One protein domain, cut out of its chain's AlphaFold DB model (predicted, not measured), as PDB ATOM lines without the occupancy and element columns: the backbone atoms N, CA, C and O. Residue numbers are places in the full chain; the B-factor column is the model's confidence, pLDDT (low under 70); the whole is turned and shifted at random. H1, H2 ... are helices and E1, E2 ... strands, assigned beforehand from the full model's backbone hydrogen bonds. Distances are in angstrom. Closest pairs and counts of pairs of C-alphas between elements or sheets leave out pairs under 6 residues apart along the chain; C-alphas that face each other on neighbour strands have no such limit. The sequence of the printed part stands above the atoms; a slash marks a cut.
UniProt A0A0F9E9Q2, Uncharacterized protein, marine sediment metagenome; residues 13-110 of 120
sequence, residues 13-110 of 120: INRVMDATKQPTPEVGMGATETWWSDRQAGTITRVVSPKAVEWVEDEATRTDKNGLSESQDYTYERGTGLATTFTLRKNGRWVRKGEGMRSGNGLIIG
ATOM      1  N   ILE A  13     -15.840  35.176-115.227       71.25
ATOM      2  CA  ILE A  13     -15.441  34.623-116.528       71.25
ATOM      3  C   ILE A  13     -16.680  34.314-117.379       71.25
ATOM      4  O   ILE A  13     -16.804  34.830-118.492       71.25
ATOM      5  N   ASN A  14     -17.653  33.586-116.819       76.75
ATOM      6  CA  ASN A  14     -18.927  33.284-117.486       76.75
ATOM      7  C   ASN A  14     -19.636  34.579-117.918       76.75
ATOM      8  O   ASN A  14     -20.191  34.676-119.013       76.75
ATOM      9  N   ARG A  15     -19.577  35.614-117.069       73.44
ATOM     10  CA  ARG A  15     -20.219  36.910-117.319       73.44
ATOM     11  C   ARG A  15     -19.571  37.696-118.455       73.44
ATOM     12  O   ARG A  15     -20.294  38.322-119.227       73.44
ATOM     13  N   VAL A  16     -18.245  37.668-118.569       74.75
ATOM     14  CA  VAL A  16     -17.518  38.316-119.673       74.75
ATOM     15  C   VAL A  16     -17.798  37.600-120.996       74.75
ATOM     16  O   VAL A  16     -18.064  38.256-122.006       74.75
ATOM     17  N   MET A  17     -17.807  36.267-120.985       71.56
ATOM     18  CA  MET A  17     -18.043  35.461-122.183       71.56
ATOM     19  C   MET A  17     -19.461  35.654-122.739       71.56
ATOM     20  O   MET A  17     -19.626  35.937-123.924       71.56
ATOM     21  N   ASP A  18     -20.485  35.611-121.881       72.44
ATOM     22  CA  ASP A  18     -21.886  35.802-122.287       72.44
ATOM     23  C   ASP A  18     -22.186  37.250-122.737       72.44
ATOM     24  O   ASP A  18     -23.020  37.482-123.610       72.44
ATOM     25  N   ALA A  19     -21.480  38.247-122.189       73.81
ATOM     26  CA  ALA A  19     -21.638  39.654-122.580       73.81
ATOM     27  C   ALA A  19     -20.921  40.026-123.894       73.81
ATOM     28  O   ALA A  19     -21.118  41.127-124.419       73.81
ATOM     29  N   THR A  20     -20.077  39.142-124.427       76.19
ATOM     30  CA  THR A  20     -19.361  39.384-125.681       76.19
ATOM     31  C   THR A  20     -20.290  39.165-126.876       76.19
ATOM     32  O   THR A  20     -21.271  38.427-126.806       76.19
ATOM     33  N   LYS A  21     -20.017  39.833-128.005       78.69
ATOM     34  CA  LYS A  21     -20.788  39.619-129.234       78.69
ATOM     35  C   LYS A  21     -20.613  38.171-129.695       78.69
ATOM     36  O   LYS A  21     -19.553  37.807-130.192       78.69
ATOM     37  N   GLN A  22     -21.672  37.389-129.547       86.38
ATOM     38  CA  GLN A  22     -21.693  35.989-129.941       86.38
ATOM     39  C   GLN A  22     -21.879  35.841-131.463       86.38
ATOM     40  O   GLN A  22     -22.481  36.723-132.094       86.38
ATOM     41  N   PRO A  23     -21.355  34.762-132.074       90.25
ATOM     42  CA  PRO A  23     -21.572  34.471-133.487       90.25
ATOM     43  C   PRO A  23     -23.056  34.216-133.787       90.25
ATOM     44  O   PRO A  23     -23.870  33.962-132.895       90.25
ATOM     45  N   THR A  24     -23.417  34.292-135.067       92.06
ATOM     46  CA  THR A  24     -24.756  33.898-135.516       92.06
ATOM     47  C   THR A  24     -24.936  32.393-135.292       92.06
ATOM     48  O   THR A  24     -24.077  31.630-135.728       92.06
ATOM     49  N   PRO A  25     -26.014  31.945-134.623       94.25
ATOM     50  CA  PRO A  25     -26.230  30.524-134.377       94.25
ATOM     51  C   PRO A  25     -26.479  29.746-135.667       94.25
ATOM     52  O   PRO A  25     -27.298  30.148-136.494       94.25
ATOM     53  N   GLU A  26     -25.848  28.579-135.763       95.44
ATOM     54  CA  GLU A  26     -26.050  27.607-136.837       95.44
ATOM     55  C   GLU A  26     -26.261  26.207-136.249       95.44
ATOM     56  O   GLU A  26     -25.751  25.876-135.176       95.44
ATOM     57  N   VAL A  27     -27.029  25.370-136.948       96.12
ATOM     58  CA  VAL A  27     -27.266  23.982-136.525       96.12
ATOM     59  C   VAL A  27     -25.955  23.194-136.576       96.12
ATOM     60  O   VAL A  27     -25.226  23.240-137.562       96.12
ATOM     61  N   GLY A  28     -25.666  22.448-135.513       94.12
ATOM     62  CA  GLY A  28     -24.440  21.671-135.338       94.12
ATOM     63  C   GLY A  28     -23.301  22.430-134.652       94.12
ATOM     64  O   GLY A  28     -22.308  21.795-134.277       94.12
ATOM     65  N   MET A  29     -23.444  23.745-134.454       95.00
ATOM     66  CA  MET A  29     -22.478  24.559-133.722       95.00
ATOM     67  C   MET A  29     -22.457  24.161-132.241       95.00
ATOM     68  O   MET A  29     -23.502  23.888-131.647       95.00
ATOM     69  N   GLY A  30     -21.260  24.119-131.659       94.56
ATOM     70  CA  GLY A  30     -21.099  23.945-130.219       94.56
ATOM     71  C   GLY A  30     -21.604  25.167-129.460       94.56
ATOM     72  O   GLY A  30     -21.472  26.297-129.936       94.56
ATOM     73  N   ALA A  31     -22.193  24.941-128.298       95.06
ATOM     74  CA  ALA A  31     -22.534  25.986-127.356       95.06
ATOM     75  C   ALA A  31     -22.248  25.525-125.921       95.06
ATOM     76  O   ALA A  31     -22.003  24.348-125.657       95.06
ATOM     77  N   THR A  32     -22.240  26.471-124.990       95.44
ATOM     78  CA  THR A  32     -21.962  26.216-123.577       95.44
ATOM     79  C   THR A  32     -23.005  26.902-122.713       95.44
ATOM     80  O   THR A  32     -23.132  28.126-122.765       95.44
ATOM     81  N   GLU A  33     -23.757  26.136-121.925       94.81
ATOM     82  CA  GLU A  33     -24.634  26.689-120.895       94.81
ATOM     83  C   GLU A  33     -23.801  27.036-119.665       94.81
ATOM     84  O   GLU A  33     -23.041  26.218-119.148       94.81
ATOM     85  N   THR A  34     -23.936  28.275-119.201       91.56
ATOM     86  CA  THR A  34     -23.254  28.753-118.000       91.56
ATOM     87  C   THR A  34     -24.204  28.729-116.816       91.56
ATOM     88  O   THR A  34     -25.233  29.421-116.835       91.56
ATOM     89  N   TRP A  35     -23.790  28.031-115.766       87.75
ATOM     90  CA  TRP A  35     -24.413  28.061-114.451       87.75
ATOM     91  C   TRP A  35     -23.694  29.085-113.563       87.75
ATOM     92  O   TRP A  35     -23.088  30.045-114.056       87.75
ATOM     93  N   TRP A  36     -23.800  28.928-112.241       80.31
ATOM     94  CA  TRP A  36     -23.143  29.823-111.296       80.31
ATOM     95  C   TRP A  36     -21.617  29.791-111.459       80.31
ATOM     96  O   TRP A  36     -21.020  30.814-111.817       80.31
ATOM     97  N   SER A  37     -21.016  28.619-111.254       81.88
ATOM     98  CA  SER A  37     -19.601  28.333-111.513       81.88
ATOM     99  C   SER A  37     -19.404  27.243-112.569       81.88
ATOM    100  O   SER A  37     -18.459  27.357-113.352       81.88
ATOM    101  N   ASP A  38     -20.331  26.289-112.674       88.19
ATOM    102  CA  ASP A  38     -20.273  25.202-113.657       88.19
ATOM    103  C   ASP A  38     -20.553  25.654-115.094       88.19
ATOM    104  O   ASP A  38     -21.188  26.691-115.359       88.19
ATOM    105  N   ARG A  39     -20.090  24.835-116.040       92.81
ATOM    106  CA  ARG A  39     -20.351  24.973-117.473       92.81
ATOM    107  C   ARG A  39     -20.683  23.620-118.079       92.81
ATOM    108  O   ARG A  39     -19.992  22.641-117.818       92.81
ATOM    109  N   GLN A  40     -21.723  23.597-118.907       94.38
ATOM    110  CA  GLN A  40     -22.136  22.409-119.646       94.38
ATOM    111  C   GLN A  40     -21.932  22.617-121.141       94.38
ATOM    112  O   GLN A  40     -22.420  23.602-121.704       94.38
ATOM    113  N   ALA A  41     -21.236  21.689-121.792       95.31
ATOM    114  CA  ALA A  41     -21.089  21.699-123.242       95.31
ATOM    115  C   ALA A  41     -22.331  21.117-123.929       95.31
ATOM    116  O   ALA A  41     -22.993  20.218-123.419       95.31
ATOM    117  N   GLY A  42     -22.645  21.619-125.119       95.69
ATOM    118  CA  GLY A  42     -23.766  21.127-125.905       95.69
ATOM    119  C   GLY A  42     -23.702  21.536-127.364       95.69
ATOM    120  O   GLY A  42     -22.819  22.274-127.808       95.69
ATOM    121  N   THR A  43     -24.683  21.070-128.125       96.88
ATOM    122  CA  THR A  43     -24.799  21.312-129.560       96.88
ATOM    123  C   THR A  43     -26.133  21.979-129.886       96.88
ATOM    124  O   THR A  43     -27.197  21.543-129.448       96.88
ATOM    125  N   ILE A  44     -26.103  23.028-130.713       96.56
ATOM    126  CA  ILE A  44     -27.315  23.644-131.265       96.56
ATOM    127  C   ILE A  44     -27.945  22.671-132.261       96.56
ATOM    128  O   ILE A  44     -27.372  22.378-133.310       96.56
ATOM    129  N   THR A  45     -29.145  22.184-131.963       96.56
ATOM    130  CA  THR A  45     -29.861  21.217-132.806       96.56
ATOM    131  C   THR A  45     -30.876  21.887-133.719       96.56
ATOM    132  O   THR A  45     -31.175  21.367-134.794       96.56
ATOM    133  N   ARG A  46     -31.384  23.066-133.341       96.31
ATOM    134  CA  ARG A  46     -32.348  23.813-134.154       96.31
ATOM    135  C   ARG A  46     -32.233  25.316-133.943       96.31
ATOM    136  O   ARG A  46     -32.194  25.803-132.819       96.31
ATOM    137  N   VAL A  47     -32.281  26.075-135.035       96.75
ATOM    138  CA  VAL A  47     -32.457  27.532-134.994       96.75
ATOM    139  C   VAL A  47     -33.928  27.833-135.266       96.75
ATOM    140  O   VAL A  47     -34.396  27.709-136.393       96.75
ATOM    141  N   VAL A  48     -34.680  28.187-134.221       96.25
ATOM    142  CA  VAL A  48     -36.123  28.477-134.318       96.25
ATOM    143  C   VAL A  48     -36.355  29.855-134.942       96.25
ATOM    144  O   VAL A  48     -37.304  30.060-135.693       96.25
ATOM    145  N   SER A  49     -35.497  30.825-134.618       94.81
ATOM    146  CA  SER A  49     -35.493  32.173-135.195       94.81
ATOM    147  C   SER A  49     -34.125  32.832-134.969       94.81
ATOM    148  O   SER A  49     -33.351  32.334-134.150       94.81
ATOM    149  N   PRO A  50     -33.837  34.015-135.548       91.69
ATOM    150  CA  PRO A  50     -32.599  34.753-135.257       91.69
ATOM    151  C   PRO A  50     -32.381  35.089-133.771       91.69
ATOM    152  O   PRO A  50     -31.301  35.524-133.387       91.69
ATOM    153  N   LYS A  51     -33.416  34.944-132.930       94.88
ATOM    154  CA  LYS A  51     -33.386  35.233-131.490       94.88
ATOM    155  C   LYS A  51     -33.807  34.047-130.626       94.88
ATOM    156  O   LYS A  51     -34.039  34.240-129.435       94.88
ATOM    157  N   ALA A  52     -33.964  32.853-131.194       96.69
ATOM    158  CA  ALA A  52     -34.355  31.665-130.445       96.69
ATOM    159  C   ALA A  52     -33.698  30.419-131.036       96.69
ATOM    160  O   ALA A  52     -33.839  30.151-132.229       96.69
ATOM    161  N   VAL A  53     -33.023  29.655-130.188       97.31
ATOM    162  CA  VAL A  53     -32.322  28.424-130.558       97.31
ATOM    163  C   VAL A  53     -32.701  27.317-129.597       97.31
ATOM    164  O   VAL A  53     -33.054  27.574-128.447       97.31
ATOM    165  N   GLU A  54     -32.627  26.090-130.076       97.44
ATOM    166  CA  GLU A  54     -32.672  24.898-129.252       97.44
ATOM    167  C   GLU A  54     -31.319  24.219-129.301       97.44
ATOM    168  O   GLU A  54     -30.690  24.103-130.358       97.44
ATOM    169  N   TRP A  55     -30.888  23.793-128.129       95.56
ATOM    170  CA  TRP A  55     -29.645  23.077-127.935       95.56
ATOM    171  C   TRP A  55     -29.914  21.775-127.183       95.56
ATOM    172  O   TRP A  55     -30.955  21.634-126.534       95.56
ATOM    173  N   VAL A  56     -28.986  20.837-127.283       97.25
ATOM    174  CA  VAL A  56     -28.967  19.593-126.513       97.25
ATOM    175  C   VAL A  56     -27.595  19.492-125.861       97.25
ATOM    176  O   VAL A  56     -26.596  19.809-126.504       97.25
ATOM    177  N   GLU A  57     -27.567  19.104-124.590       96.00
ATOM    178  CA  GLU A  57     -26.332  18.836-123.848       96.00
ATOM    179  C   GLU A  57     -25.529  17.726-124.540       96.00
ATOM    180  O   GLU A  57     -26.103  16.738-125.004       96.00
ATOM    181  N   ASP A  58     -24.218  17.921-124.656       94.69
ATOM    182  CA  ASP A  58     -23.292  16.936-125.207       94.69
ATOM    183  C   ASP A  58     -22.906  15.942-124.096       94.69
ATOM    184  O   ASP A  58     -22.846  16.285-122.917       94.69
ATOM    185  N   GLU A  59     -22.604  14.703-124.468       93.50
ATOM    186  CA  GLU A  59     -22.025  13.728-123.548       93.50
ATOM    187  C   GLU A  59     -20.544  14.072-123.350       93.50
ATOM    188  O   GLU A  59     -19.695  13.796-124.203       93.50
ATOM    189  N   ALA A  60     -20.240  14.742-122.236       91.62
ATOM    190  CA  ALA A  60     -18.886  15.129-121.873       91.62
ATOM    191  C   ALA A  60     -18.239  14.051-120.992       91.62
ATOM    192  O   ALA A  60     -18.694  13.774-119.885       91.62
ATOM    193  N   THR A  61     -17.144  13.457-121.467       90.38
ATOM    194  CA  THR A  61     -16.353  12.488-120.695       90.38
ATOM    195  C   THR A  61     -15.013  13.099-120.330       90.38
ATOM    196  O   THR A  61     -14.259  13.527-121.203       90.38
ATOM    197  N   ARG A  62     -14.707  13.131-119.034       89.31
ATOM    198  CA  ARG A  62     -13.428  13.630-118.536       89.31
ATOM    199  C   ARG A  62     -12.290  12.687-118.930       89.31
ATOM    200  O   ARG A  62     -12.405  11.473-118.781       89.31
ATOM    201  N   THR A  63     -11.190  13.245-119.425       90.62
ATOM    202  CA  THR A  63     -10.048  12.492-119.975       90.62
ATOM    203  C   THR A  63      -8.738  12.705-119.225       90.62
ATOM    204  O   THR A  63      -7.818  11.894-119.358       90.62
ATOM    205  N   ASP A  64      -8.643  13.754-118.408       86.50
ATOM    206  CA  ASP A  64      -7.482  13.973-117.554       86.50
ATOM    207  C   ASP A  64      -7.466  13.044-116.324       86.50
ATOM    208  O   ASP A  64      -8.435  12.359-115.992       86.50
ATOM    209  N   LYS A  65      -6.323  13.020-115.631       84.62
ATOM    210  CA  LYS A  65      -6.121  12.281-114.372       84.62
ATOM    211  C   LYS A  65      -5.803  13.218-113.205       84.62
ATOM    212  O   LYS A  65      -5.207  12.786-112.221       84.62
ATOM    213  N   ASN A  66      -6.183  14.493-113.305       82.50
ATOM    214  CA  ASN A  66      -5.784  15.536-112.357       82.50
ATOM    215  C   ASN A  66      -6.590  15.501-111.046       82.50
ATOM    216  O   ASN A  66      -6.404  16.363-110.189       82.50
ATOM    217  N   GLY A  67      -7.476  14.514-110.866       78.88
ATOM    218  CA  GLY A  67      -8.329  14.396-109.685       78.88
ATOM    219  C   GLY A  67      -9.311  15.564-109.573       78.88
ATOM    220  O   GLY A  67      -9.729  16.139-110.575       78.88
ATOM    221  N   LEU A  68      -9.695  15.932-108.355       76.50
ATOM    222  CA  LEU A  68     -10.560  17.087-108.120       76.50
ATOM    223  C   LEU A  68      -9.724  18.377-108.255       76.50
ATOM    224  O   LEU A  68      -9.084  18.815-107.304       76.50
ATOM    225  N   SER A  69      -9.653  18.920-109.470       81.25
ATOM    226  CA  SER A  69      -8.795  20.049-109.851       81.25
ATOM    227  C   SER A  69      -9.549  20.994-110.779       81.25
ATOM    228  O   SER A  69     -10.445  20.567-111.501       81.25
ATOM    229  N   GLU A  70      -9.156  22.266-110.799       78.00
ATOM    230  CA  GLU A  70      -9.671  23.271-111.737       78.00
ATOM    231  C   GLU A  70      -9.177  23.042-113.180       78.00
ATOM    232  O   GLU A  70      -9.741  23.586-114.125       78.00
ATOM    233  N   SER A  71      -8.127  22.234-113.371       83.50
ATOM    234  CA  SER A  71      -7.598  21.888-114.696       83.50
ATOM    235  C   SER A  71      -8.210  20.578-115.183       83.50
ATOM    236  O   SER A  71      -7.760  19.499-114.781       83.50
ATOM    237  N   GLN A  72      -9.217  20.684-116.050       84.94
ATOM    238  CA  GLN A  72     -10.025  19.555-116.512       84.94
ATOM    239  C   GLN A  72     -10.067  19.501-118.039       84.94
ATOM    240  O   GLN A  72     -10.285  20.524-118.687       84.94
ATOM    241  N   ASP A  73      -9.897  18.305-118.598       88.06
ATOM    242  CA  ASP A  73      -9.962  18.060-120.037       88.06
ATOM    243  C   ASP A  73     -11.085  17.073-120.353       88.06
ATOM    244  O   ASP A  73     -11.178  16.000-119.750       88.06
ATOM    245  N   TYR A  74     -11.906  17.396-121.351       91.94
ATOM    246  CA  TYR A  74     -13.075  16.604-121.733       91.94
ATOM    247  C   TYR A  74     -13.073  16.264-123.224       91.94
ATOM    248  O   TYR A  74     -12.689  17.072-124.072       91.94
ATOM    249  N   THR A  75     -13.568  15.073-123.544       91.56
ATOM    250  CA  THR A  75     -14.036  14.713-124.888       91.56
ATOM    251  C   THR A  75     -15.545  14.862-124.961       91.56
ATOM    252  O   THR A  75     -16.238  14.611-123.976       91.56
ATOM    253  N   TYR A  76     -16.046  15.239-126.136       92.31
ATOM    254  CA  TYR A  76     -17.455  15.553-126.350       92.31
ATOM    255  C   TYR A  76     -18.050  14.651-127.423       92.31
ATOM    256  O   TYR A  76     -17.545  14.607-128.548       92.31
ATOM    257  N   GLU A  77     -19.166  14.013-127.099       92.06
ATOM    258  CA  GLU A  77     -20.026  13.336-128.063       92.06
ATOM    259  C   GLU A  77     -21.386  14.035-128.123       92.06
ATOM    260  O   GLU A  77     -21.839  14.641-127.155       92.06
ATOM    261  N   ARG A  78     -22.044  14.012-129.287       90.00
ATOM    262  CA  ARG A  78     -23.358  14.656-129.418       90.00
ATOM    263  C   ARG A  78     -24.378  13.897-128.582       90.00
ATOM    264  O   ARG A  78     -24.668  12.745-128.892       90.00
ATOM    265  N   GLY A  79     -24.972  14.574-127.609       88.50
ATOM    266  CA  GLY A  79     -26.016  13.973-126.796       88.50
ATOM    267  C   GLY A  79     -27.342  13.839-127.543       88.50
ATOM    268  O   GLY A  79     -27.640  14.552-128.508       88.50
ATOM    269  N   THR A  80     -28.174  12.918-127.061       90.12
ATOM    270  CA  THR A  80     -29.539  12.672-127.561       90.12
ATOM    271  C   THR A  80     -30.615  13.116-126.567       90.12
ATOM    272  O   THR A  80     -31.753  12.649-126.622       90.12
ATOM    273  N   GLY A  81     -30.242  13.973-125.615       90.06
ATOM    274  CA  GLY A  81     -31.103  14.438-124.535       90.06
ATOM    275  C   GLY A  81     -32.230  15.378-124.978       90.06
ATOM    276  O   GLY A  81     -32.469  15.632-126.160       90.06
ATOM    277  N   LEU A  82     -32.941  15.916-123.986       91.81
ATOM    278  CA  LEU A  82     -34.034  16.855-124.222       91.81
ATOM    279  C   LEU A  82     -33.509  18.207-124.703       91.81
ATOM    280  O   LEU A  82     -32.638  18.819-124.086       91.81
ATOM    281  N   ALA A  83     -34.118  18.711-125.773       95.25
ATOM    282  CA  ALA A  83     -33.804  20.031-126.284       95.25
ATOM    283  C   ALA A  83     -34.240  21.124-125.299       95.25
ATOM    284  O   ALA A  83     -35.400  21.189-124.885       95.25
ATOM    285  N   THR A  84     -33.323  22.032-124.973       96.75
ATOM    286  CA  THR A  84     -33.614  23.230-124.182       96.75
ATOM    287  C   THR A  84     -33.589  24.466-125.078       96.75
ATOM    288  O   THR A  84     -32.693  24.649-125.899       96.75
ATOM    289  N   THR A  85     -34.583  25.345-124.929       97.56
ATOM    290  CA  THR A  85     -34.661  26.580-125.718       97.56
ATOM    291  C   THR A  85     -33.954  27.740-125.023       97.56
ATOM    292  O   THR A  85     -34.266  28.063-123.876       97.56
ATOM    293  N   PHE A  86     -33.114  28.456-125.764       97.12
ATOM    294  CA  PHE A  86     -32.508  29.726-125.367       97.12
ATOM    295  C   PHE A  86     -32.979  30.855-126.269       97.12
ATOM    296  O   PHE A  86     -33.279  30.664-127.449       97.12
ATOM    297  N   THR A  87     -33.061  32.060-125.709       96.62
ATOM    298  CA  THR A  87     -33.534  33.241-126.436       96.62
ATOM    299  C   THR A  87     -32.623  34.440-126.233       96.62
ATOM    300  O   THR A  87     -32.208  34.731-125.109       96.62
ATOM    301  N   LEU A  88     -32.356  35.165-127.319       94.62
ATOM    302  CA  LEU A  88     -31.552  36.379-127.305       94.62
ATOM    303  C   LEU A  88     -32.335  37.519-126.652       94.62
ATOM    304  O   LEU A  88     -33.445  37.874-127.067       94.62
ATOM    305  N   ARG A  89     -31.751  38.112-125.616       92.50
ATOM    306  CA  ARG A  89     -32.352  39.189-124.832       92.50
ATOM    307  C   ARG A  89     -31.876  40.559-125.311       92.50
ATOM    308  O   ARG A  89     -30.880  40.703-126.012       92.50
ATOM    309  N   LYS A  90     -32.587  41.611-124.890       89.31
ATOM    310  CA  LYS A  90     -32.273  43.008-125.255       89.31
ATOM    311  C   LYS A  90     -30.890  43.481-124.788       89.31
ATOM    312  O   LYS A  90     -30.384  44.465-125.309       89.31
ATOM    313  N   ASN A  91     -30.313  42.813-123.789       84.81
ATOM    314  CA  ASN A  91     -28.962  43.064-123.290       84.81
ATOM    315  C   ASN A  91     -27.890  42.247-124.032       84.81
ATOM    316  O   ASN A  91     -26.761  42.221-123.570       84.81
ATOM    317  N   GLY A  92     -28.233  41.566-125.130       87.88
ATOM    318  CA  GLY A  92     -27.282  40.805-125.945       87.88
ATOM    319  C   GLY A  92     -26.982  39.388-125.452       87.88
ATOM    320  O   GLY A  92     -26.351  38.641-126.186       87.88
ATOM    321  N   ARG A  93     -27.476  38.999-124.269       89.94
ATOM    322  CA  ARG A  93     -27.270  37.662-123.694       89.94
ATOM    323  C   ARG A  93     -28.259  36.649-124.257       89.94
ATOM    324  O   ARG A  93     -29.442  36.976-124.429       89.94
ATOM    325  N   TRP A  94     -27.818  35.413-124.456       94.06
ATOM    326  CA  TRP A  94     -28.720  34.285-124.682       94.06
ATOM    327  C   TRP A  94     -29.097  33.687-123.336       94.06
ATOM    328  O   TRP A  94     -28.226  33.332-122.557       94.06
ATOM    329  N   VAL A  95     -30.394  33.617-123.040       94.81
ATOM    330  CA  VAL A  95     -30.886  33.146-121.737       94.81
ATOM    331  C   VAL A  95     -31.929  32.060-121.935       94.81
ATOM    332  O   VAL A  95     -32.762  32.171-122.849       94.81
ATOM    333  N   ARG A  96     -31.906  31.047-121.062       96.00
ATOM    334  CA  ARG A  96     -32.869  29.943-121.066       96.00
ATOM    335  C   ARG A  96     -34.303  30.479-121.078       96.00
ATOM    336  O   ARG A  96     -34.653  31.473-120.425       96.00
ATOM    337  N   LYS A  97     -35.153  29.880-121.910       95.94
ATOM    338  CA  LYS A  97     -36.546  30.308-122.057       95.94
ATOM    339  C   LYS A  97     -37.279  30.094-120.728       95.94
ATOM    340  O   LYS A  97     -37.239  29.012-120.168       95.94
ATOM    341  N   GLY A  98     -37.980  31.129-120.266       94.06
ATOM    342  CA  GLY A  98     -38.673  31.136-118.972       94.06
ATOM    343  C   GLY A  98     -37.894  31.834-117.855       94.06
ATOM    344  O   GLY A  98     -38.505  32.264-116.882       94.06
ATOM    345  N   GLU A  99     -36.587  32.050-118.020       93.31
ATOM    346  CA  GLU A  99     -35.754  32.637-116.972       93.31
ATOM    347  C   GLU A  99     -35.523  34.147-117.118       93.31
ATOM    348  O   GLU A  99     -35.663  34.754-118.191       93.31
ATOM    349  N   GLY A 100     -35.153  34.763-115.992       88.88
ATOM    350  CA  GLY A 100     -34.921  36.195-115.873       88.88
ATOM    351  C   GLY A 100     -33.667  36.664-116.615       88.88
ATOM    352  O   GLY A 100     -32.610  36.052-116.565       88.88
ATOM    353  N   MET A 101     -33.742  37.838-117.238       85.94
ATOM    354  CA  MET A 101     -32.658  38.415-118.054       85.94
ATOM    355  C   MET A 101     -31.315  38.620-117.322       85.94
ATOM    356  O   MET A 101     -30.271  38.698-117.970       85.94
ATOM    357  N   ARG A 102     -31.341  38.778-115.993       80.69
ATOM    358  CA  ARG A 102     -30.151  39.051-115.165       80.69
ATOM    359  C   ARG A 102     -29.659  37.820-114.406       80.69
ATOM    360  O   ARG A 102     -28.458  37.650-114.258       80.69
ATOM    361  N   SER A 103     -30.569  36.965-113.956       83.69
ATOM    362  CA  SER A 103     -30.262  35.810-113.106       83.69
ATOM    363  C   SER A 103     -30.327  34.470-113.828       83.69
ATOM    364  O   SER A 103     -29.876  33.489-113.262       83.69
ATOM    365  N   GLY A 104     -30.884  34.424-115.039       88.50
ATOM    366  CA  GLY A 104     -31.023  33.184-115.787       88.50
ATOM    367  C   GLY A 104     -29.708  32.676-116.367       88.50
ATOM    368  O   GLY A 104     -28.779  33.461-116.640       88.50
ATOM    369  N   ASN A 105     -29.703  31.370-116.587       92.44
ATOM    370  CA  ASN A 105     -28.663  30.583-117.213       92.44
ATOM    371  C   ASN A 105     -28.372  31.125-118.610       92.44
ATOM    372  O   ASN A 105     -29.279  31.354-119.425       92.44
ATOM    373  N   GLY A 106     -27.091  31.401-118.835       93.19
ATOM    374  CA  GLY A 106     -26.570  31.942-120.084       93.19
ATOM    375  C   GLY A 106     -26.242  30.834-121.075       93.19
ATOM    376  O   GLY A 106     -25.952  29.717-120.666       93.19
ATOM    377  N   LEU A 107     -26.252  31.156-122.365       94.50
ATOM    378  CA  LEU A 107     -25.696  30.301-123.412       94.50
ATOM    379  C   LEU A 107     -24.619  31.077-124.166       94.50
ATOM    380  O   LEU A 107     -24.868  32.188-124.636       94.50
ATOM    381  N   ILE A 108     -23.437  30.489-124.289       93.94
ATOM    382  CA  ILE A 108     -22.337  31.000-125.106       93.94
ATOM    383  C   ILE A 108     -22.294  30.167-126.383       93.94
ATOM    384  O   ILE A 108     -22.100  28.957-126.342       93.94
ATOM    385  N   ILE A 109     -22.513  30.804-127.526       93.81
ATOM    386  CA  ILE A 109     -22.535  30.155-128.836       93.81
ATOM    387  C   ILE A 109     -21.121  30.125-129.420       93.81
ATOM    388  O   ILE A 109     -20.399  31.122-129.382       93.81
ATOM    389  N   GLY A 110     -20.754  29.000-130.032       91.69
ATOM    390  CA  GLY A 110     -19.473  28.802-130.710       91.69
ATOM    391  C   GLY A 110     -18.388  28.189-129.825       91.69
ATOM    392  O   GLY A 110     -17.261  28.029-130.286       91.69
TER     393      GLY A 110
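Overview. This is residues 13 to 110 of the 120 residues of an uncharacterized protein of marine sediment metagenome (UniProt A0A0F9E9Q2). The main body is a small closed barrel of six strands, E1, E2, E3, E6, E7 and E8, with the short helix H1 packed across its outside over E8. From the barrel a two-stranded hairpin, E4 and E5, reaches out as an arm; it continues the course of E3 and ends in a long loop whose residues 66 to 71 stick out free. The printed part has 98 residues, with one named helix and eight named strands in the order H1 E1 E2 E3 E4 E5 E6 E7 E8, and its class is mostly strand. Round the ring run E1 E2 E3 E6 E7 E8 and back to E1, and both the barrel and the pair E4 and E5 are antiparallel throughout. The whole is compact, with a radius of gyration of the C-alphas of 13.6 A, yet elongated in outline, spanning 41 by 26 by 22 A, and the arm makes the length.

Arrangement. Start in the barrel with E1, residues 30 to 34, and E2, residues 39 to 49, an antiparallel hairpin; look for N 31 and O 42, 2.8 A apart. E2 bends by 73 degrees at residue 46. On the other side of E2 from E1 lies E3, residues 52 to 57, its hairpin partner, with N 43 and O 56 2.8 A apart; E1, E2 and E3 form a meander, each strand the antiparallel neighbour of the one before. Next round the ring is E6, residues 84 to 88, antiparallel to E3, with N 86 and O 53 2.8 A apart. E6 begins a second meander with E7, residues 94 to 96, and E8, residues 106 to 109; N 87 and O 95 are 2.9 A apart, as are N 107 and O 94. The barrel is closed between E8 and E1, where N 32 and O 108 are 2.8 A apart. Outside the barrel, at a height of 9.0 A over the sheet, look for H1, residues 13 to 19. It lies over E8, with 4 of its 7 C-alphas there, and only just not over E1, with 2; it runs across the strands, at 74 degrees to E8 on the local plane. Its closest C-alpha pair with E8 is Asp 18 and Ile 108, 5.6 A apart. Every O i to N i+4 pair in H1 is within hydrogen-bond range. Beyond residue 58, E3 runs on into E4, residues 59 to 62, at 49 degrees. E4 forms an antiparallel hairpin with E5, residues 74 to 77, where N 59 and O 77 are 2.8 A apart. E5 and E6 are apart, as are H1 and E4.

Along the chain. Find C-alpha 30 at (-21.099, 23.945, -130.219), where E1 begins its 13.3 A course. E2, the longest strand by residues, covers 24.4 A, E3 16.5 A and E6 13.7 A. H1 begins at C-alpha 13, (-15.441, 34.623, -116.528), and is 10.0 A long, as are E4 and E5. E7 is 7.0 A long; E8 is 9.8 A long and ends at C-alpha 109, (-22.535, 30.155, -128.836).

Size, cuts and confidence. Look for the two farthest C-alphas at Lys 65 and Lys 90, 41.8 A apart. The printed part, residues 13 to 110, has no cut. The link from E4 to E5, 11 residues, is long; the other links are tight or short. The mean pLDDT of the printed part is 89.9, and no printed residue is under 70; H1 has a mean of 73.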